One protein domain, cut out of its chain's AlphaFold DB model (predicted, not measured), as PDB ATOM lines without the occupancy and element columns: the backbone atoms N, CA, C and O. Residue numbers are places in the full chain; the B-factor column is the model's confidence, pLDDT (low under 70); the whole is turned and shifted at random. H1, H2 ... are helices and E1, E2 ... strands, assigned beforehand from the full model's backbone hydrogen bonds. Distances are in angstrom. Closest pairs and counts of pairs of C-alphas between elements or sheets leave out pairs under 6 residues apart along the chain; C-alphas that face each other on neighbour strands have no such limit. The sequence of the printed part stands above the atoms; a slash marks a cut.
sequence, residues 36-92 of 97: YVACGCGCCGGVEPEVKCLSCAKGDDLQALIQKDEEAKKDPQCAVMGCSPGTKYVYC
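What this domain is: This is residues 36 to 92 of the 97 residues of an uncharacterized protein of Corallococcus coralloides (UniProt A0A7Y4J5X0). In this flat domain, H1 runs alongside the E1 edge of a three-stranded sheet, with H2 off at one end. The 57 printed residues include E1, E2, H1, H2 and E3; the class and the sheet, ordered E1 E3 E2, are mixed. The whole is only just compact, close to loose: radius of gyration of the C-alphas 12.1 A, spans 38 by 24 by 9 A.

Where its parts are: Find E1, residues 36 to 38, from C-alpha 36 at (49.827, -1.327, -31.552). Then come E2, 50 to 54, H1, 62 to 72, 15.3 A long, H2, 76 to 80, and E3, 87 to 91, ending at C-alpha 91 (43.511, -7.274, -26.521).

How they stand to each other: E1 and E3 are antiparallel, N 38 and O 87 within hydrogen-bond range at 2.9 A. E2 and E3, parallel, N 52 to O 88 2.8 A, form with the helices between them a strand-helix-strand unit, its crossover right-handed. H1 is on the sheet, C-alphas 69 and 38 5.9 A apart. H1 has every O i to N i+4 pair within range; H2 0 of 1, but 1 of 2 O i to N i+3.

The domain as a whole: The printed part has no cut; link E1 to E2 is long; no printed residue is under pLDDT 70.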
ATOM      1  N   TYR A  36      49.082  -1.752 -30.369       95.62
ATOM      2  CA  TYR A  36      49.827  -1.327 -31.552       95.62
ATOM      3  C   TYR A  36      48.936  -0.587 -32.539       95.62
ATOM      4  O   TYR A  36      47.774  -0.946 -32.704       95.62
ATOM      5  N   VAL A  37      49.479   0.417 -33.226       96.62
ATOM      6  CA  VAL A  37      48.797   1.082 -34.340       96.62
ATOM      7  C   VAL A  37      49.542   0.745 -35.624       96.62
ATOM      8  O   VAL A  37      50.686   1.154 -35.799       96.62
ATOM      9  N   ALA A  38      48.885  -0.005 -36.505       96.06
ATOM     10  CA  ALA A  38      49.395  -0.337 -37.827       96.06
ATOM     11  C   ALA A  38      49.026   0.770 -38.817       96.06
ATOM     12  O   ALA A  38      47.851   1.131 -38.932       96.06
ATOM     13  N   CYS A  39      50.019   1.286 -39.537       93.25
ATOM     14  CA  CYS A  39      49.840   2.337 -40.547       93.25
ATOM     15  C   CYS A  39      49.887   1.783 -41.975       93.25
ATOM     16  O   CYS A  39      49.543   2.478 -42.932       93.25
ATOM     17  N   GLY A  40      50.334   0.535 -42.113       90.19
ATOM     18  CA  GLY A  40      50.693  -0.112 -43.353       90.19
ATOM     19  C   GLY A  40      51.784   0.661 -44.082       90.19
ATOM     20  O   GLY A  40      52.833   1.012 -43.544       90.19
ATOM     21  N   CYS A  41      51.494   0.916 -45.347       88.31
ATOM     22  CA  CYS A  41      52.357   1.587 -46.294       88.31
ATOM     23  C   CYS A  41      52.128   3.105 -46.183       88.31
ATOM     24  O   CYS A  41      51.136   3.611 -46.705       88.31
ATOM     25  N   GLY A  42      53.000   3.811 -45.452       86.56
ATOM     26  CA  GLY A  42      52.902   5.257 -45.213       86.56
ATOM     27  C   GLY A  42      52.928   5.638 -43.727       86.56
ATOM     28  O   GLY A  42      53.472   4.924 -42.886       86.56
ATOM     29  N   CYS A  43      52.352   6.796 -43.400       88.81
ATOM     30  CA  CYS A  43      52.251   7.333 -42.038       88.81
ATOM     31  C   CYS A  43      50.858   7.119 -41.433       88.81
ATOM     32  O   CYS A  43      49.859   7.108 -42.146       88.81
ATOM     33  N   CYS A  44      50.774   7.018 -40.107       92.44
ATOM     34  CA  CYS A  44      49.502   7.190 -39.407       92.44
ATOM     35  C   CYS A  44      49.216   8.684 -39.210       92.44
ATOM     36  O   CYS A  44      50.101   9.423 -38.773       92.44
ATOM     37  N   GLY A  45      47.996   9.138 -39.489       88.12
ATOM     38  CA  GLY A  45      47.594  10.521 -39.242       88.12
ATOM     39  C   GLY A  45      46.144  10.830 -39.610       88.12
ATOM     40  O   GLY A  45      45.458  10.041 -40.258       88.12
ATOM     41  N   GLY A  46      45.686  12.015 -39.211       86.38
ATOM     42  CA  GLY A  46      44.319  12.475 -39.447       86.38
ATOM     43  C   GLY A  46      43.405  12.193 -38.257       86.38
ATOM     44  O   GLY A  46      43.466  12.913 -37.263       86.38
ATOM     45  N   VAL A  47      42.534  11.191 -38.389       88.88
ATOM     46  CA  VAL A  47      41.499  10.845 -37.399       88.88
ATOM     47  C   VAL A  47      41.935   9.699 -36.486       88.88
ATOM     48  O   VAL A  47      42.958   9.059 -36.721       88.88
ATOM     49  N   GLU A  48      41.148   9.441 -35.442       91.88
ATOM     50  CA  GLU A  48      41.388   8.324 -34.532       91.88
ATOM     51  C   GLU A  48      41.285   6.973 -35.277       91.88
ATOM     52  O   GLU A  48      40.329   6.769 -36.033       91.88
ATOM     53  N   PRO A  49      42.267   6.064 -35.114       93.69
ATOM     54  CA  PRO A  49      42.289   4.777 -35.804       93.69
ATOM     55  C   PRO A  49      41.122   3.879 -35.399       93.69
ATOM     56  O   PRO A  49      40.711   3.844 -34.237       93.69
ATOM     57  N   GLU A  50      40.662   3.055 -36.341       93.69
ATOM     58  CA  GLU A  50      39.713   1.979 -36.050       93.69
ATOM     59  C   GLU A  50      40.319   1.017 -35.021       93.69
ATOM     60  O   GLU A  50      41.433   0.515 -35.207       93.69
ATOM     61  N   VAL A  51      39.580   0.740 -33.946       95.19
ATOM     62  CA  VAL A  51      39.996  -0.227 -32.929       95.19
ATOM     63  C   VAL A  51      39.596  -1.633 -33.362       95.19
ATOM     64  O   VAL A  51      38.413  -1.945 -33.479       95.19
ATOM     65  N   LYS A  52      40.587  -2.509 -33.535       95.94
ATOM     66  CA  LYS A  52      40.393  -3.947 -33.712       95.94
ATOM     67  C   LYS A  52      40.743  -4.698 -32.440       95.94
ATOM     68  O   LYS A  52      41.881  -4.680 -31.971       95.94
ATOM     69  N   CYS A  53      39.742  -5.399 -31.927       94.81
ATOM     70  CA  CYS A  53      39.887  -6.297 -30.797       94.81
ATOM     71  C   CYS A  53      40.568  -7.598 -31.220       94.81
ATOM     72  O   CYS A  53      40.063  -8.332 -32.069       94.81
ATOM     73  N   LEU A  54      41.686  -7.887 -30.571       95.25
ATOM     74  CA  LEU A  54      42.323  -9.192 -30.527       95.25
ATOM     75  C   LEU A  54      41.864  -9.944 -29.274       95.25
ATOM     76  O   LEU A  54      41.436  -9.338 -28.287       95.25
ATOM     77  N   SER A  55      41.993 -11.265 -29.308       93.88
ATOM     78  CA  SER A  55      41.789 -12.146 -28.167       93.88
ATOM     79  C   SER A  55      43.107 -12.753 -27.698       93.88
ATOM     80  O   SER A  55      43.728 -13.572 -28.378       93.88
ATOM     81  N   CYS A  56      43.500 -12.380 -26.486       92.31
ATOM     82  CA  CYS A  56      44.603 -12.978 -25.753       92.31
ATOM     83  C   CYS A  56      44.318 -14.458 -25.468       92.31
ATOM     84  O   CYS A  56      45.167 -15.312 -25.706       92.31
ATOM     85  N   ALA A  57      43.092 -14.786 -25.047       91.25
ATOM     86  CA  ALA A  57      42.693 -16.148 -24.701       91.25
ATOM     87  C   ALA A  57      42.711 -17.107 -25.903       91.25
ATOM     88  O   ALA A  57      42.972 -18.298 -25.739       91.25
ATOM     89  N   LYS A  58      42.446 -16.599 -27.113       91.88
ATOM     90  CA  LYS A  58      42.534 -17.375 -28.363       91.88
ATOM     91  C   LYS A  58      43.942 -17.388 -28.968       91.88
ATOM     92  O   LYS A  58      44.158 -18.093 -29.951       91.88
ATOM     93  N   GLY A  59      44.890 -16.651 -28.388       89.88
ATOM     94  CA  GLY A  59      46.270 -16.587 -28.862       89.88
ATOM     95  C   GLY A  59      46.458 -15.752 -30.130       89.88
ATOM     96  O   GLY A  59      47.373 -16.038 -30.909       89.88
ATOM     97  N   ASP A  60      45.607 -14.740 -30.353       93.62
ATOM     98  CA  ASP A  60      45.780 -13.803 -31.466       93.62
ATOM     99  C   ASP A  60      47.143 -13.121 -31.366       93.62
ATOM    100  O   ASP A  60      47.571 -12.688 -30.298       93.62
ATOM    101  N   ASP A  61      47.839 -13.016 -32.491       92.06
ATOM    102  CA  ASP A  61      49.255 -12.676 -32.502       92.06
ATOM    103  C   ASP A  61      49.495 -11.217 -32.898       92.06
ATOM    104  O   ASP A  61      49.589 -10.877 -34.081       92.06
ATOM    105  N   LEU A  62      49.619 -10.345 -31.894       94.00
ATOM    106  CA  LEU A  62      49.959  -8.941 -32.111       94.00
ATOM    107  C   LEU A  62      51.332  -8.786 -32.780       94.00
ATOM    108  O   LEU A  62      51.507  -7.894 -33.606       94.00
ATOM    109  N   GLN A  63      52.292  -9.667 -32.482       94.31
ATOM    110  CA  GLN A  63      53.629  -9.602 -33.076       94.31
ATOM    111  C   GLN A  63      53.601  -9.929 -34.568       94.31
ATOM    112  O   GLN A  63      54.275  -9.256 -35.345       94.31
ATOM    113  N   ALA A  64      52.774 -10.885 -34.993       93.56
ATOM    114  CA  ALA A  64      52.577 -11.157 -36.416       93.56
ATOM    115  C   ALA A  64      51.984  -9.944 -37.159       93.56
ATOM    116  O   ALA A  64      52.371  -9.658 -38.290       93.56
ATOM    117  N   LEU A  65      51.075  -9.194 -36.523       94.81
ATOM    118  CA  LEU A  65      50.508  -7.970 -37.100       94.81
ATOM    119  C   LEU A  65      51.547  -6.851 -37.211       94.81
ATOM    120  O   LEU A  65      51.605  -6.193 -38.248       94.81
ATOM    121  N   ILE A  66      52.380  -6.676 -36.181       94.69
ATOM    122  CA  ILE A  66      53.505  -5.730 -36.194       94.69
ATOM    123  C   ILE A  66      54.475  -6.086 -37.320       94.69
ATOM    124  O   ILE A  66      54.822  -5.229 -38.124       94.69
ATOM    125  N   GLN A  67      54.882  -7.352 -37.423       95.38
ATOM    126  CA  GLN A  67      55.798  -7.797 -38.474       95.38
ATOM    127  C   GLN A  67      55.220  -7.543 -39.865       95.38
ATOM    128  O   GLN A  67      55.918  -6.998 -40.714       95.38
ATOM    129  N   LYS A  68      53.932  -7.840 -40.074       94.25
ATOM    130  CA  LYS A  68      53.255  -7.553 -41.342       94.25
ATOM    131  C   LYS A  68      53.231  -6.053 -41.667       94.25
ATOM    132  O   LYS A  68      53.368  -5.682 -42.829       94.25
ATOM    133  N   ASP A  69      53.043  -5.194 -40.666       94.81
ATOM    134  CA  ASP A  69      53.093  -3.735 -40.834       94.81
ATOM    135  C   ASP A  69      54.500  -3.261 -41.227       94.81
ATOM    136  O   ASP A  69      54.671  -2.513 -42.188       94.81
ATOM    137  N   GLU A  70      55.525  -3.757 -40.534       93.69
ATOM    138  CA  GLU A  70      56.932  -3.457 -40.821       93.69
ATOM    139  C   GLU A  70      57.393  -3.993 -42.182       93.69
ATOM    140  O   GLU A  70      58.237  -3.392 -42.845       93.69
ATOM    141  N   GLU A  71      56.853  -5.127 -42.623       94.12
ATOM    142  CA  GLU A  71      57.071  -5.653 -43.968       94.12
ATOM    143  C   GLU A  71      56.397  -4.784 -45.024       94.12
ATOM    144  O   GLU A  71      57.038  -4.455 -46.022       94.12
ATOM    145  N   ALA A  72      55.159  -4.344 -44.782       91.06
ATOM    146  CA  ALA A  72      54.458  -3.440 -45.687       91.06
ATOM    147  C   ALA A  72      55.248  -2.141 -45.899       91.06
ATOM    148  O   ALA A  72      55.364  -1.695 -47.031       91.06
ATOM    149  N   LYS A  73      55.876  -1.580 -44.856       89.25
ATOM    150  CA  LYS A  73      56.716  -0.366 -44.961       89.25
ATOM    151  C   LYS A  73      57.925  -0.511 -45.885       89.25
ATOM    152  O   LYS A  73      58.453   0.496 -46.353       89.25
ATOM    153  N   LYS A  74      58.394  -1.739 -46.122       90.94
ATOM    154  CA  LYS A  74      59.541  -2.019 -46.998       90.94
ATOM    155  C   LYS A  74      59.147  -2.088 -48.470       90.94
ATOM    156  O   LYS A  74      60.040  -2.161 -49.313       90.94
ATOM    157  N   ASP A  75      57.853  -2.086 -48.782       90.31
ATOM    158  CA  ASP A  75      57.386  -2.089 -50.159       90.31
ATOM    159  C   ASP A  75      57.824  -0.782 -50.856       90.31
ATOM    160  O   ASP A  75      57.490   0.312 -50.389       90.31
ATOM    161  N   PRO A  76      58.569  -0.846 -51.976       88.50
ATOM    162  CA  PRO A  76      58.970   0.339 -52.733       88.50
ATOM    163  C   PRO A  76      57.792   1.218 -53.177       88.50
ATOM    164  O   PRO A  76      57.960   2.424 -53.370       88.50
ATOM    165  N   GLN A  77      56.594   0.643 -53.318       88.00
ATOM    166  CA  GLN A  77      55.375   1.381 -53.638       88.00
ATOM    167  C   GLN A  77      54.952   2.332 -52.503       88.00
ATOM    168  O   GLN A  77      54.215   3.284 -52.758       88.00
ATOM    169  N   CYS A  78      55.471   2.163 -51.281       87.69
ATOM    170  CA  CYS A  78      55.178   3.046 -50.150       87.69
ATOM    171  C   CYS A  78      55.738   4.452 -50.274       87.69
ATOM    172  O   CYS A  78      55.229   5.350 -49.610       87.69
ATOM    173  N   ALA A  79      56.725   4.683 -51.140       82.62
ATOM    174  CA  ALA A  79      57.315   6.008 -51.322       82.62
ATOM    175  C   ALA A  79      56.304   7.073 -51.797       82.62
ATOM    176  O   ALA A  79      56.535   8.266 -51.607       82.62
ATOM    177  N   VAL A  80      55.197   6.651 -52.416       86.94
ATOM    178  CA  VAL A  80      54.133   7.538 -52.916       86.94
ATOM    179  C   VAL A  80      52.832   7.422 -52.121       86.94
ATOM    180  O   VAL A  80      51.843   8.072 -52.460       86.94
ATOM    181  N   MET A  81      52.815   6.602 -51.070       84.81
ATOM    182  CA  MET A  81      51.642   6.426 -50.225       84.81
ATOM    183  C   MET A  81      51.602   7.531 -49.170       84.81
ATOM    184  O   MET A  81      52.577   7.782 -48.462       84.81
ATOM    185  N   GLY A  82      50.469   8.230 -49.101       87.62
ATOM    186  CA  GLY A  82      50.221   9.264 -48.098       87.62
ATOM    187  C   GLY A  82      49.971   8.681 -46.705       87.62
ATOM    188  O   GLY A  82      50.163   7.492 -46.456       87.62
ATOM    189  N   CYS A  83      49.508   9.518 -45.777       90.44
ATOM    190  CA  CYS A  83      49.091   9.015 -44.472       90.44
ATOM    191  C   CYS A  83      47.700   8.365 -44.529       90.44
ATOM    192  O   CYS A  83      46.836   8.791 -45.296       90.44
ATOM    193  N   SER A  84      47.466   7.385 -43.657       90.25
ATOM    194  CA  SER A  84      46.149   6.806 -43.380       90.25
ATOM    195  C   SER A  84      45.807   6.932 -41.886       90.25
ATOM    196  O   SER A  84      46.711   7.130 -41.075       90.25
ATOM    197  N   PRO A  85      44.533   6.797 -41.479       92.69
ATOM    198  CA  PRO A  85      44.162   6.797 -40.060       92.69
ATOM    199  C   PRO A  85      44.801   5.654 -39.258       92.69
ATOM    200  O   PRO A  85      44.964   5.766 -38.048       92.69
ATOM    201  N   GLY A  86      45.186   4.566 -39.931       93.62
ATOM    202  CA  GLY A  86      45.717   3.360 -39.311       93.62
ATOM    203  C   GLY A  86      44.653   2.487 -38.636       93.62
ATOM    204  O   GLY A  86      43.454   2.771 -38.644       93.62
ATOM    205  N   THR A  87      45.108   1.380 -38.055       96.19
ATOM    206  CA  THR A  87      44.286   0.440 -37.283       96.19
ATOM    207  C   THR A  87      44.949   0.179 -35.941       96.19
ATOM    208  O   THR A  87      46.106  -0.239 -35.890       96.19
ATOM    209  N   LYS A  88      44.217   0.404 -34.851       96.44
ATOM    210  CA  LYS A  88      44.683   0.168 -33.487       96.44
ATOM    211  C   LYS A  88      44.281  -1.231 -33.040       96.44
ATOM    212  O   LYS A  88      43.101  -1.528 -32.914       96.44
ATOM    213  N   TYR A  89      45.260  -2.073 -32.760       96.25
ATOM    214  CA  TYR A  89      45.072  -3.411 -32.222       96.25
ATOM    215  C   TYR A  89      45.242  -3.407 -30.707       96.25
ATOM    216  O   TYR A  89      46.251  -2.919 -30.195       96.25
ATOM    217  N   VAL A  90      44.256  -3.964 -30.007       95.31
ATOM    218  CA  VAL A  90      44.231  -4.109 -28.544       95.31
ATOM    219  C   VAL A  90      43.671  -5.478 -28.176       95.31
ATOM    220  O   VAL A  90      42.801  -5.993 -28.876       95.31
ATOM    221  N   TYR A  91      44.120  -6.062 -27.069       95.12
ATOM    222  CA  TYR A  91      43.511  -7.274 -26.521       95.12
ATOM    223  C   TYR A  91      42.318  -6.913 -25.631       95.12
ATOM    224  O   TYR A  91      42.496  -6.453 -24.502       95.12
ATOM    225  N   CYS A  92      41.100  -7.103 -26.146       92.56
ATOM    226  CA  CYS A  92      39.863  -6.666 -25.480       92.56
ATOM    227  C   CYS A  92      39.385  -7.624 -24.382       92.56
ATOM    228  O   CYS A  92      38.628  -7.232 -23.503       92.56
TER     229      CYS A  92